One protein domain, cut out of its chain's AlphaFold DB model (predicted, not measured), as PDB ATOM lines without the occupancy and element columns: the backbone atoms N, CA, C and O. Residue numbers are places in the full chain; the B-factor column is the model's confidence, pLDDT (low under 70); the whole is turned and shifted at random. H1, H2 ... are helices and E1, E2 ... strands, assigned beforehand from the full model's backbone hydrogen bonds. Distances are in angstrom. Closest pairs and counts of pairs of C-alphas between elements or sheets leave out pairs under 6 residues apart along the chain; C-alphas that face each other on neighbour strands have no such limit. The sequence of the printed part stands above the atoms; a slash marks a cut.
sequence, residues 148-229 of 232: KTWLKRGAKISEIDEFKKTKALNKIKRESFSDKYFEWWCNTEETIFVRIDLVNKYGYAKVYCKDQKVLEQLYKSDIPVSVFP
ATOM      1  N   LYS A 148      59.088  19.347  35.520       90.00
ATOM      2  CA  LYS A 148      59.549  18.235  34.667       90.00
ATOM      3  C   LYS A 148      58.502  17.140  34.450       90.00
ATOM      4  O   LYS A 148      58.520  16.481  33.413       90.00
ATOM      5  N   THR A 149      57.621  16.928  35.424       91.00
ATOM      6  CA  THR A 149      56.580  15.901  35.398       91.00
ATOM      7  C   THR A 149      55.239  16.464  35.857       91.00
ATOM      8  O   THR A 149      55.169  17.317  36.739       91.00
ATOM      9  N   TRP A 150      54.174  15.951  35.247       94.62
ATOM     10  CA  TRP A 150      52.778  16.289  35.502       94.62
ATOM     11  C   TRP A 150      51.955  15.010  35.594       94.62
ATOM     12  O   TRP A 150      52.161  14.077  34.822       94.62
ATOM     13  N   LEU A 151      50.975  14.970  36.487       93.88
ATOM     14  CA  LEU A 151      49.932  13.952  36.452       93.88
ATOM     15  C   LEU A 151      48.949  14.289  35.335       93.88
ATOM     16  O   LEU A 151      48.524  15.430  35.197       93.88
ATOM     17  N   LYS A 152      48.572  13.301  34.533       93.12
ATOM     18  CA  LYS A 152      47.699  13.453  33.371       93.12
ATOM     19  C   LYS A 152      46.601  12.402  33.385       93.12
ATOM     20  O   LYS A 152      46.885  11.209  33.511       93.12
ATOM     21  N   ARG A 153      45.365  12.820  33.118       91.00
ATOM     22  CA  ARG A 153      44.237  11.910  32.873       91.00
ATOM     23  C   ARG A 153      43.288  12.414  31.796       91.00
ATOM     24  O   ARG A 153      43.281  13.593  31.446       91.00
ATOM     25  N   GLY A 154      42.473  11.493  31.299       90.50
ATOM     26  CA  GLY A 154      41.263  11.816  30.556       90.50
ATOM     27  C   GLY A 154      40.130  12.261  31.471       90.50
ATOM     28  O   GLY A 154      39.986  11.733  32.577       90.50
ATOM     29  N   ALA A 155      39.318  13.192  30.988       88.12
ATOM     30  CA  ALA A 155      38.078  13.628  31.616       88.12
ATOM     31  C   ALA A 155      36.997  13.840  30.549       88.12
ATOM     32  O   ALA A 155      37.295  14.181  29.401       88.12
ATOM     33  N   LYS A 156      35.736  13.634  30.926       86.06
ATOM     34  CA  LYS A 156      34.582  14.002  30.096       86.06
ATOM     35  C   LYS A 156      34.364  15.509  30.159       86.06
ATOM     36  O   LYS A 156      34.611  16.120  31.196       86.06
ATOM     37  N   ILE A 157      33.814  16.105  29.099       81.12
ATOM     38  CA  ILE A 157      33.462  17.539  29.102       81.12
ATOM     39  C   ILE A 157      32.568  17.912  30.294       81.12
ATOM     40  O   ILE A 157      32.785  18.960  30.887       81.12
ATOM     41  N   SER A 158      31.651  17.040  30.725       81.62
ATOM     42  CA  SER A 158      30.803  17.304  31.897       81.62
ATOM     43  C   SER A 158      31.593  17.504  33.198       81.62
ATOM     44  O   SER A 158      31.184  18.311  34.026       81.62
ATOM     45  N   GLU A 159      32.720  16.799  33.378       80.75
ATOM     46  CA  GLU A 159      33.638  17.020  34.511       80.75
ATOM     47  C   GLU A 159      34.345  18.381  34.367       80.75
ATOM     48  O   GLU A 159      34.585  19.076  35.348       80.75
ATOM     49  N   ILE A 160      34.637  18.805  33.133       79.00
ATOM     50  CA  ILE A 160      35.281  20.096  32.863       79.00
ATOM     51  C   ILE A 160      34.322  21.276  33.035       79.00
ATOM     52  O   ILE A 160      34.741  22.337  33.494       79.00
ATOM     53  N   ASP A 161      33.044  21.114  32.698       80.44
ATOM     54  CA  ASP A 161      32.035  22.160  32.875       80.44
ATOM     55  C   ASP A 161      31.886  22.555  34.347       80.44
ATOM     56  O   ASP A 161      31.647  23.724  34.656       80.44
ATOM     57  N   GLU A 162      32.073  21.607  35.266       75.44
ATOM     58  CA  GLU A 162      32.145  21.890  36.697       75.44
ATOM     59  C   GLU A 162      33.349  22.786  37.027       75.44
ATOM     60  O   GLU A 162      33.184  23.816  37.684       75.44
ATOM     61  N   PHE A 163      34.535  22.489  36.481       75.06
ATOM     62  CA  PHE A 163      35.733  23.322  36.665       75.06
ATOM     63  C   PHE A 163      35.617  24.711  36.031       75.06
ATOM     64  O   PHE A 163      36.133  25.689  36.574       75.06
ATOM     65  N   LYS A 164      34.915  24.830  34.898       73.75
ATOM     66  CA  LYS A 164      34.622  26.128  34.275       73.75
ATOM     67  C   LYS A 164      33.695  26.968  35.163       73.75
ATOM     68  O   LYS A 164      33.904  28.172  35.309       73.75
ATOM     69  N   LYS A 165      32.687  26.348  35.789       73.19
ATOM     70  CA  LYS A 165      31.694  27.037  36.638       73.19
ATOM     71  C   LYS A 165      32.278  27.598  37.930       73.19
ATOM     72  O   LYS A 165      31.809  28.636  38.394       73.19
ATOM     73  N   THR A 166      33.302  26.968  38.499       68.12
ATOM     74  CA  THR A 166      33.928  27.440  39.745       68.12
ATOM     75  C   THR A 166      34.816  28.677  39.556       68.12
ATOM     76  O   THR A 166      35.387  29.153  40.533       68.12
ATOM     77  N   LYS A 167      34.941  29.219  38.326       61.88
ATOM     78  CA  LYS A 167      35.889  30.292  37.945       61.88
ATOM     79  C   LYS A 167      37.345  29.998  38.337       61.88
ATOM     80  O   LYS A 167      38.177  30.898  38.345       61.88
ATOM     81  N   ALA A 168      37.657  28.739  38.637       76.62
ATOM     82  CA  ALA A 168      38.995  28.308  39.009       76.62
ATOM     83  C   ALA A 168      39.924  28.205  37.793       76.62
ATOM     84  O   ALA A 168      41.132  28.088  37.964       76.62
ATOM     85  N   LEU A 169      39.370  28.246  36.576       86.94
ATOM     86  CA  LEU A 169      40.110  28.146  35.327       86.94
ATOM     87  C   LEU A 169      39.859  29.356  34.425       86.94
ATOM     88  O   LEU A 169      38.722  29.757  34.184       86.94
ATOM     89  N   ASN A 170      40.943  29.870  33.861       91.00
ATOM     90  CA  ASN A 170      40.974  30.908  32.847       91.00
ATOM     91  C   ASN A 170      41.311  30.277  31.495       91.00
ATOM     92  O   ASN A 170      42.214  29.443  31.396       91.00
ATOM     93  N   LYS A 171      40.593  30.677  30.442       93.25
ATOM     94  CA  LYS A 171      40.895  30.240  29.076       93.25
ATOM     95  C   LYS A 171      42.224  30.851  28.629       93.25
ATOM     96  O   LYS A 171      42.383  32.071  28.680       93.25
ATOM     97  N   ILE A 172      43.143  30.018  28.154       95.12
ATOM     98  CA  ILE A 172      44.385  30.459  27.520       95.12
ATOM     99  C   ILE A 172      44.038  30.932  26.110       95.12
ATOM    100  O   ILE A 172      43.480  30.177  25.314       95.12
ATOM    101  N   LYS A 173      44.369  32.186  25.806       93.69
ATOM    102  CA  LYS A 173      44.166  32.788  24.487       93.69
ATOM    103  C   LYS A 173      45.510  32.964  23.794       93.69
ATOM    104  O   LYS A 173      46.456  33.445  24.412       93.69
ATOM    105  N   ARG A 174      45.569  32.601  22.516       93.00
ATOM    106  CA  ARG A 174      46.686  32.883  21.607       93.00
ATOM    107  C   ARG A 174      46.111  33.371  20.287       93.00
ATOM    108  O   ARG A 174      45.010  32.968  19.926       93.00
ATOM    109  N   GLU A 175      46.834  34.238  19.585       92.94
ATOM    110  CA  GLU A 175      46.364  34.815  18.315       92.94
ATOM    111  C   GLU A 175      46.132  33.753  17.231       92.94
ATOM    112  O   GLU A 175      45.258  33.913  16.385       92.94
ATOM    113  N   SER A 176      46.891  32.656  17.274       92.75
ATOM    114  CA  SER A 176      46.767  31.530  16.347       92.75
ATOM    115  C   SER A 176      45.552  30.635  16.617       92.75
ATOM    116  O   SER A 176      45.147  29.894  15.725       92.75
ATOM    117  N   PHE A 177      44.962  30.676  17.819       94.69
ATOM    118  CA  PHE A 177      43.876  29.769  18.189       94.69
ATOM    119  C   PHE A 177      42.581  30.143  17.474       94.69
ATOM    120  O   PHE A 177      42.010  31.211  17.692       94.69
ATOM    121  N   SER A 178      42.085  29.216  16.656       94.06
ATOM    122  CA  SER A 178      40.794  29.330  15.980       94.06
ATOM    123  C   SER A 178      39.613  29.010  16.899       94.06
ATOM    124  O   SER A 178      38.473  29.308  16.547       94.06
ATOM    125  N   ASP A 179      39.875  28.360  18.042       92.44
ATOM    126  CA  ASP A 179      38.875  27.794  18.956       92.44
ATOM    127  C   ASP A 179      37.926  26.767  18.298       92.44
ATOM    128  O   ASP A 179      36.888  26.427  18.864       92.44
ATOM    129  N   LYS A 180      38.259  26.241  17.110       94.94
ATOM    130  CA  LYS A 180      37.438  25.235  16.409       94.94
ATOM    131  C   LYS A 180      37.776  23.805  16.814       94.94
ATOM    132  O   LYS A 180      36.900  22.944  16.820       94.94
ATOM    133  N   TYR A 181      39.049  23.543  17.108       94.31
ATOM    134  CA  TYR A 181      39.573  22.181  17.260       94.31
ATOM    135  C   TYR A 181      39.855  21.809  18.711       94.31
ATOM    136  O   TYR A 181      39.699  20.654  19.119       94.31
ATOM    137  N   PHE A 182      40.267  22.782  19.514       94.62
ATOM    138  CA  PHE A 182      40.577  22.583  20.918       94.62
ATOM    139  C   PHE A 182      40.444  23.885  21.704       94.62
ATOM    140  O   PHE A 182      40.428  24.973  21.137       94.62
ATOM    141  N   GLU A 183      40.412  23.759  23.028       94.44
ATOM    142  CA  GLU A 183      40.624  24.873  23.951       94.44
ATOM    143  C   GLU A 183      41.658  24.491  25.002       94.44
ATOM    144  O   GLU A 183      41.713  23.338  25.439       94.44
ATOM    145  N   TRP A 184      42.399  25.486  25.482       95.88
ATOM    146  CA  TRP A 184      43.236  25.359  26.666       95.88
ATOM    147  C   TRP A 184      42.737  26.245  27.798       95.88
ATOM    148  O   TRP A 184      42.315  27.380  27.585       95.88
ATOM    149  N   TRP A 185      42.817  25.717  29.011       94.38
ATOM    150  CA  TRP A 185      42.435  26.397  30.240       94.38
ATOM    151  C   TRP A 185      43.484  26.133  31.320       94.38
ATOM    152  O   TRP A 185      44.049  25.039  31.361       94.38
ATOM    153  N   CYS A 186      43.728  27.094  32.207       93.88
ATOM    154  CA  CYS A 186      44.602  26.925  33.370       93.88
ATOM    155  C   CYS A 186      44.067  27.671  34.594       93.88
ATOM    156  O   CYS A 186      43.327  28.644  34.457       93.88
ATOM    157  N   ASN A 187      44.428  27.232  35.799       92.12
ATOM    158  CA  ASN A 187      44.190  28.042  36.996       92.12
ATOM    159  C   ASN A 187      45.235  29.155  37.128       92.12
ATOM    160  O   ASN A 187      46.279  29.122  36.480       92.12
ATOM    161  N   THR A 188      44.968  30.124  38.002       90.38
ATOM    162  CA  THR A 188      45.844  31.281  38.251       90.38
ATOM    163  C   THR A 188      47.256  30.876  38.676       90.38
ATOM    164  O   THR A 188      48.229  31.484  38.247       90.38
ATOM    165  N   GLU A 189      47.387  29.834  39.497       92.56
ATOM    166  CA  GLU A 189      48.682  29.326  39.961       92.56
ATOM    167  C   GLU A 189      49.390  28.461  38.905       92.56
ATOM    168  O   GLU A 189      50.539  28.056  39.107       92.56
ATOM    169  N   GLU A 190      48.708  28.165  37.790       94.62
ATOM    170  CA  GLU A 190      49.168  27.297  36.706       94.62
ATOM    171  C   GLU A 190      49.693  25.956  37.239       94.62
ATOM    172  O   GLU A 190      50.775  25.484  36.885       94.62
ATOM    173  N   THR A 191      48.934  25.358  38.152       93.69
ATOM    174  CA  THR A 191      49.145  24.008  38.688       93.69
ATOM    175  C   THR A 191      48.194  22.993  38.060       93.69
ATOM    176  O   THR A 191      48.372  21.788  38.243       93.69
ATOM    177  N   ILE A 192      47.210  23.477  37.298       92.62
ATOM    178  CA  ILE A 192      46.228  22.712  36.542       92.62
ATOM    179  C   ILE A 192      46.176  23.286  35.132       92.62
ATOM    180  O   ILE A 192      45.976  24.486  34.952       92.62
ATOM    181  N   PHE A 193      46.285  22.414  34.137       95.00
ATOM    182  CA  PHE A 193      45.990  22.732  32.746       95.00
ATOM    183  C   PHE A 193      44.958  21.749  32.202       95.00
ATOM    184  O   PHE A 193      45.019  20.549  32.470       95.00
ATOM    185  N   VAL A 194      44.016  22.241  31.408       93.88
ATOM    186  CA  VAL A 194      42.984  21.431  30.765       93.88
ATOM    187  C   VAL A 194      42.995  21.712  29.273       93.88
ATOM    188  O   VAL A 194      42.791  22.850  28.857       93.88
ATOM    189  N   ARG A 195      43.185  20.662  28.473       94.81
ATOM    190  CA  ARG A 195      43.021  20.695  27.018       94.81
ATOM    191  C   ARG A 195      41.726  20.000  26.638       94.81
ATOM    192  O   ARG A 195      41.619  18.786  26.808       94.81
ATOM    193  N   ILE A 196      40.772  20.734  26.093       92.75
ATOM    194  CA  ILE A 196      39.489  20.198  25.624       92.75
ATOM    195  C   ILE A 196      39.602  19.942  24.126       92.75
ATOM    196  O   ILE A 196      40.069  20.813  23.402       92.75
ATOM    197  N   ASP A 197      39.209  18.758  23.663       91.62
ATOM    198  CA  ASP A 197      39.074  18.467  22.236       91.62
ATOM    199  C   ASP A 197      37.644  18.789  21.784       91.62
ATOM    200  O   ASP A 197      36.686  18.245  22.335       91.62
ATOM    201  N   LEU A 198      37.506  19.698  20.817       90.94
ATOM    202  CA  LEU A 198      36.210  20.184  20.338       90.94
ATOM    203  C   LEU A 198      35.692  19.403  19.123       90.94
ATOM    204  O   LEU A 198      34.516  19.507  18.783       90.94
ATOM    205  N   VAL A 199      36.548  18.607  18.478       87.25
ATOM    206  CA  VAL A 199      36.192  17.835  17.276       87.25
ATOM    207  C   VAL A 199      35.634  16.463  17.654       87.25
ATOM    208  O   VAL A 199      34.844  15.860  16.923       87.25
ATOM    209  N   ASN A 200      36.034  15.942  18.814       77.81
ATOM    210  CA  ASN A 200      35.586  14.641  19.281       77.81
ATOM    211  C   ASN A 200      34.117  14.672  19.745       77.81
ATOM    212  O   ASN A 200      33.786  15.250  20.780       77.81
ATOM    213  N   LYS A 201      33.245  13.944  19.030       69.25
ATOM    214  CA  LYS A 201      31.809  13.795  19.348       69.25
ATOM    215  C   LYS A 201      31.525  13.289  20.766       69.25
ATOM    216  O   LYS A 201      30.441  13.535  21.285       69.25
ATOM    217  N   TYR A 202      32.465  12.576  21.385       70.31
ATOM    218  CA  TYR A 202      32.314  12.039  22.739       70.31
ATOM    219  C   TYR A 202      32.712  13.027  23.838       70.31
ATOM    220  O   TYR A 202      32.575  12.701  25.015       70.31
ATOM    221  N   GLY A 203      33.198  14.218  23.470       71.19
ATOM    222  CA  GLY A 203      33.524  15.280  24.408       71.19
ATOM    223  C   GLY A 203      34.623  14.882  25.386       71.19
ATOM    224  O   GLY A 203      34.358  14.611  26.561       71.19
ATOM    225  N   TYR A 204      35.865  14.864  24.904       87.12
ATOM    226  CA  TYR A 204      37.019  14.428  25.683       87.12
ATOM    227  C   TYR A 204      37.952  15.592  26.016       87.12
ATOM    228  O   TYR A 204      38.283  16.415  25.163       87.12
ATOM    229  N   ALA A 205      38.436  15.618  27.252       91.00
ATOM    230  CA  ALA A 205      39.454  16.540  27.714       91.00
ATOM    231  C   ALA A 205      40.638  15.788  28.325       91.00
ATOM    232  O   ALA A 205      40.513  14.683  28.854       91.00
ATOM    233  N   LYS A 206      41.811  16.411  28.263       93.19
ATOM    234  CA  LYS A 206      43.013  15.991  28.980       93.19
ATOM    235  C   LYS A 206      43.254  16.986  30.103       93.19
ATOM    236  O   LYS A 206      43.405  18.175  29.843       93.19
ATOM    237  N   VAL A 207      43.296  16.486  31.330       93.00
ATOM    238  CA  VAL A 207      43.613  17.272  32.524       93.00
ATOM    239  C   VAL A 207      45.036  16.949  32.940       93.00
ATOM    240  O   VAL A 207      45.405  15.777  33.017       93.00
ATOM    241  N   TYR A 208      45.807  17.993  33.207       94.56
ATOM    242  CA  TYR A 208      47.174  17.940  33.685       94.56
ATOM    243  C   TYR A 208      47.234  18.640  35.037       94.56
ATOM    244  O   TYR A 208      46.801  19.780  35.159       94.56
ATOM    245  N   CYS A 209      47.746  17.957  36.050       93.69
ATOM    246  CA  CYS A 209      47.888  18.457  37.412       93.69
ATOM    247  C   CYS A 209      49.348  18.345  37.828       93.69
ATOM    248  O   CYS A 209      50.009  17.355  37.522       93.69
ATOM    249  N   LYS A 210      49.848  19.350  38.540       93.50
ATOM    250  CA  LYS A 210      51.234  19.380  39.005       93.50
ATOM    251  C   LYS A 210      51.589  18.170  39.876       93.50
ATOM    252  O   LYS A 210      52.643  17.573  39.696       93.50
ATOM    253  N   ASP A 211      50.716  17.821  40.816       90.69
ATOM    254  CA  ASP A 211      50.922  16.724  41.760       90.69
ATOM    255  C   ASP A 211      49.586  16.156  42.267       90.69
ATOM    256  O   ASP A 211      48.502  16.628  41.904       90.69
ATOM    257  N   GLN A 212      49.676  15.115  43.098       88.31
ATOM    258  CA  GLN A 212      48.518  14.405  43.640       88.31
ATOM    259  C   GLN A 212      47.659  15.298  44.546       88.31
ATOM    260  O   GLN A 212      46.437  15.205  44.497       88.31
ATOM    261  N   LYS A 213      48.263  16.220  45.310       87.50
ATOM    262  CA  LYS A 213      47.512  17.121  46.200       87.50
ATOM    263  C   LYS A 213      46.616  18.056  45.394       87.50
ATOM    264  O   LYS A 213      45.474  18.299  45.773       87.50
ATOM    265  N   VAL A 214      47.119  18.570  44.271       87.81
ATOM    266  CA  VAL A 214      46.335  19.404  43.347       87.81
ATOM    267  C   VAL A 214      45.203  18.597  42.699       87.81
ATOM    268  O   VAL A 214      44.089  19.095  42.555       87.81
ATOM    269  N   LEU A 215      45.457  17.336  42.343       84.06
ATOM    270  CA  LEU A 215      44.431  16.453  41.787       84.06
ATOM    271  C   LEU A 215      43.305  16.158  42.795       84.06
ATOM    272  O   LEU A 215      42.126  16.221  42.444       84.06
ATOM    273  N   GLU A 216      43.654  15.864  44.046       81.94
ATOM    274  CA  GLU A 216      42.699  15.595  45.126       81.94
ATOM    275  C   GLU A 216      41.797  16.802  45.405       81.94
ATOM    276  O   GLU A 216      40.612  16.629  45.690       81.94
ATOM    277  N   GLN A 217      42.309  18.028  45.253       77.56
ATOM    278  CA  GLN A 217      41.491  19.242  45.354       77.56
ATOM    279  C   GLN A 217      40.415  19.317  44.265       77.56
ATOM    280  O   GLN A 217      39.316  19.806  44.531       77.56
ATOM    281  N   LEU A 218      40.713  18.830  43.057       77.56
ATOM    282  CA  LEU A 218      39.778  18.865  41.932       77.56
ATOM    283  C   LEU A 218      38.668  17.829  42.055       77.56
ATOM    284  O   LEU A 218      37.520  18.131  41.743       77.56
ATOM    285  N   TYR A 219      38.998  16.617  42.493       77.00
ATOM    286  CA  TYR A 219      38.064  15.498  42.397       77.00
ATOM    287  C   TYR A 219      37.628  14.903  43.735       77.00
ATOM    288  O   TYR A 219      36.679  14.124  43.766       77.00
ATOM    289  N   LYS A 220      38.286  15.265  44.843       70.00
ATOM    290  CA  LYS A 220      37.976  14.777  46.200       70.00
ATOM    291  C   LYS A 220      37.946  13.241  46.311       70.00
ATOM    292  O   LYS A 220      37.263  12.699  47.177       70.00
ATOM    293  N   SER A 221      38.670  12.544  45.433       70.44
ATOM    294  CA  SER A 221      38.779  11.083  45.384       70.44
ATOM    295  C   SER A 221      40.059  10.654  44.670       70.44
ATOM    296  O   SER A 221      40.504  11.343  43.749       70.44
ATOM    297  N   ASP A 222      40.579   9.475  45.013       72.62
ATOM    298  CA  ASP A 222      41.661   8.838  44.263       72.62
ATOM    299  C   ASP A 222      41.191   8.442  42.866       72.62
ATOM    300  O   ASP A 222      40.227   7.694  42.693       72.62
ATOM    301  N   ILE A 223      41.887   8.951  41.855       79.56
ATOM    302  CA  ILE A 223      41.558   8.719  40.455       79.56
ATOM    303  C   ILE A 223      42.787   8.221  39.704       79.56
ATOM    304  O   ILE A 223      43.879   8.757  39.905       79.56
ATOM    305  N   PRO A 224      42.617   7.260  38.776       81.81
ATOM    306  CA  PRO A 224      43.698   6.815  37.913       81.81
ATOM    307  C   PRO A 224      44.315   7.966  37.112       81.81
ATOM    308  O   PRO A 224      43.634   8.689  36.376       81.81
ATOM    309  N   VAL A 225      45.634   8.082  37.213       87.62
ATOM    310  CA  VAL A 225      46.441   9.049  36.473       87.62
ATOM    311  C   VAL A 225      47.622   8.365  35.801       87.62
ATOM    312  O   VAL A 225      48.086   7.305  36.211       87.62
ATOM    313  N   SER A 226      48.112   9.002  34.748       90.56
ATOM    314  CA  SER A 226      49.382   8.701  34.089       90.56
ATOM    315  C   SER A 226      50.356   9.858  34.314       90.56
ATOM    316  O   SER A 226      49.936  10.934  34.729       90.56
ATOM    317  N   VAL A 227      51.644   9.675  34.027       90.31
ATOM    318  CA  VAL A 227      52.626  10.769  34.091       90.31
ATOM    319  C   VAL A 227      52.854  11.353  32.696       90.31
ATOM    320  O   VAL A 227      52.878  10.628  31.698       90.31
ATOM    321  N   PHE A 228      52.999  12.672  32.622       88.69
ATOM    322  CA  PHE A 228      53.357  13.425  31.431       88.69
ATOM    323  C   PHE A 228      54.596  14.304  31.688       88.69
ATOM    324  O   PHE A 228      54.591  15.073  32.647       88.69
ATOM    325  N   PRO A 229      55.621  14.246  30.825       86.25
ATOM    326  CA  PRO A 229      55.842  13.205  29.821       86.25
ATOM    327  C   PRO A 229      55.936  11.823  30.510       86.25
ATOM    328  O   PRO A 229      56.250  11.768  31.694       86.25
TER     329      PRO A 229
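This is residues 148 to 229 of the 232 residues of an uncharacterized protein of Bacillus cereus VDM053 (UniProt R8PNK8). One strongly twisted sheet of six strands forms a wall, with two short helices, H1 and H2, set crosswise to each other over one face and no named helix over the other. The 82 printed residues run E1 H1 E2 E3 E4 E5 H2 E6, a mixed class. The sheet's order is E2 E3 E4 E5 E1 E6, antiparallel from E3 to E6, while E2 meets E3 only at a point. The whole is compact and rounded, with a radius of gyration of the C-alphas of 12.4 A and spans of 33 by 28 by 27 A.

Find C-alpha 150 at (52.778, 16.289, 35.502); there E1, residues 150 to 156, begins its 19.1 A. Next come H1, residues 157 to 165, 12.3 A, and E2, residues 170 to 172. E3, residues 182 to 186, E4, residues 192 to 197, and E5, residues 204 to 209, form a meander, each strand the antiparallel neighbour of the one before. H2 is residues 212 to 219; E6, residues 226 to 228, ends at C-alpha 228 (53.357, 13.425, 31.431).

Look for N 153 and O 207 of the neighbour strands E1 and E5, within hydrogen-bond range at 3.0 A; N 152 and O 226 of the neighbour strands E1 and E6 are within hydrogen-bond range at 2.7 A. In the hairpins, N 185 and O 194 of E3 and E4 are 2.9 A apart, N 195 and O 206 of E4 and E5 2.8 A. H1 has a height over the sheet of 9.5 A, H2 9.0 A, on the same face. H1 and H2 are close but not clearly touching, about perpendicular at 87 degrees; their closest C-alphas, Phe 163 and Leu 218, are 8.0 A apart. Every O i to N i+4 pair is within hydrogen-bond range in H2, 3 of 5 in H1.

The C-alphas farthest apart, of Glu 175 and Asp 222, are 37.0 A apart. The printed part has no cut and no long link. Look for pLDDT under 70 at residues 166 to 167 and 201.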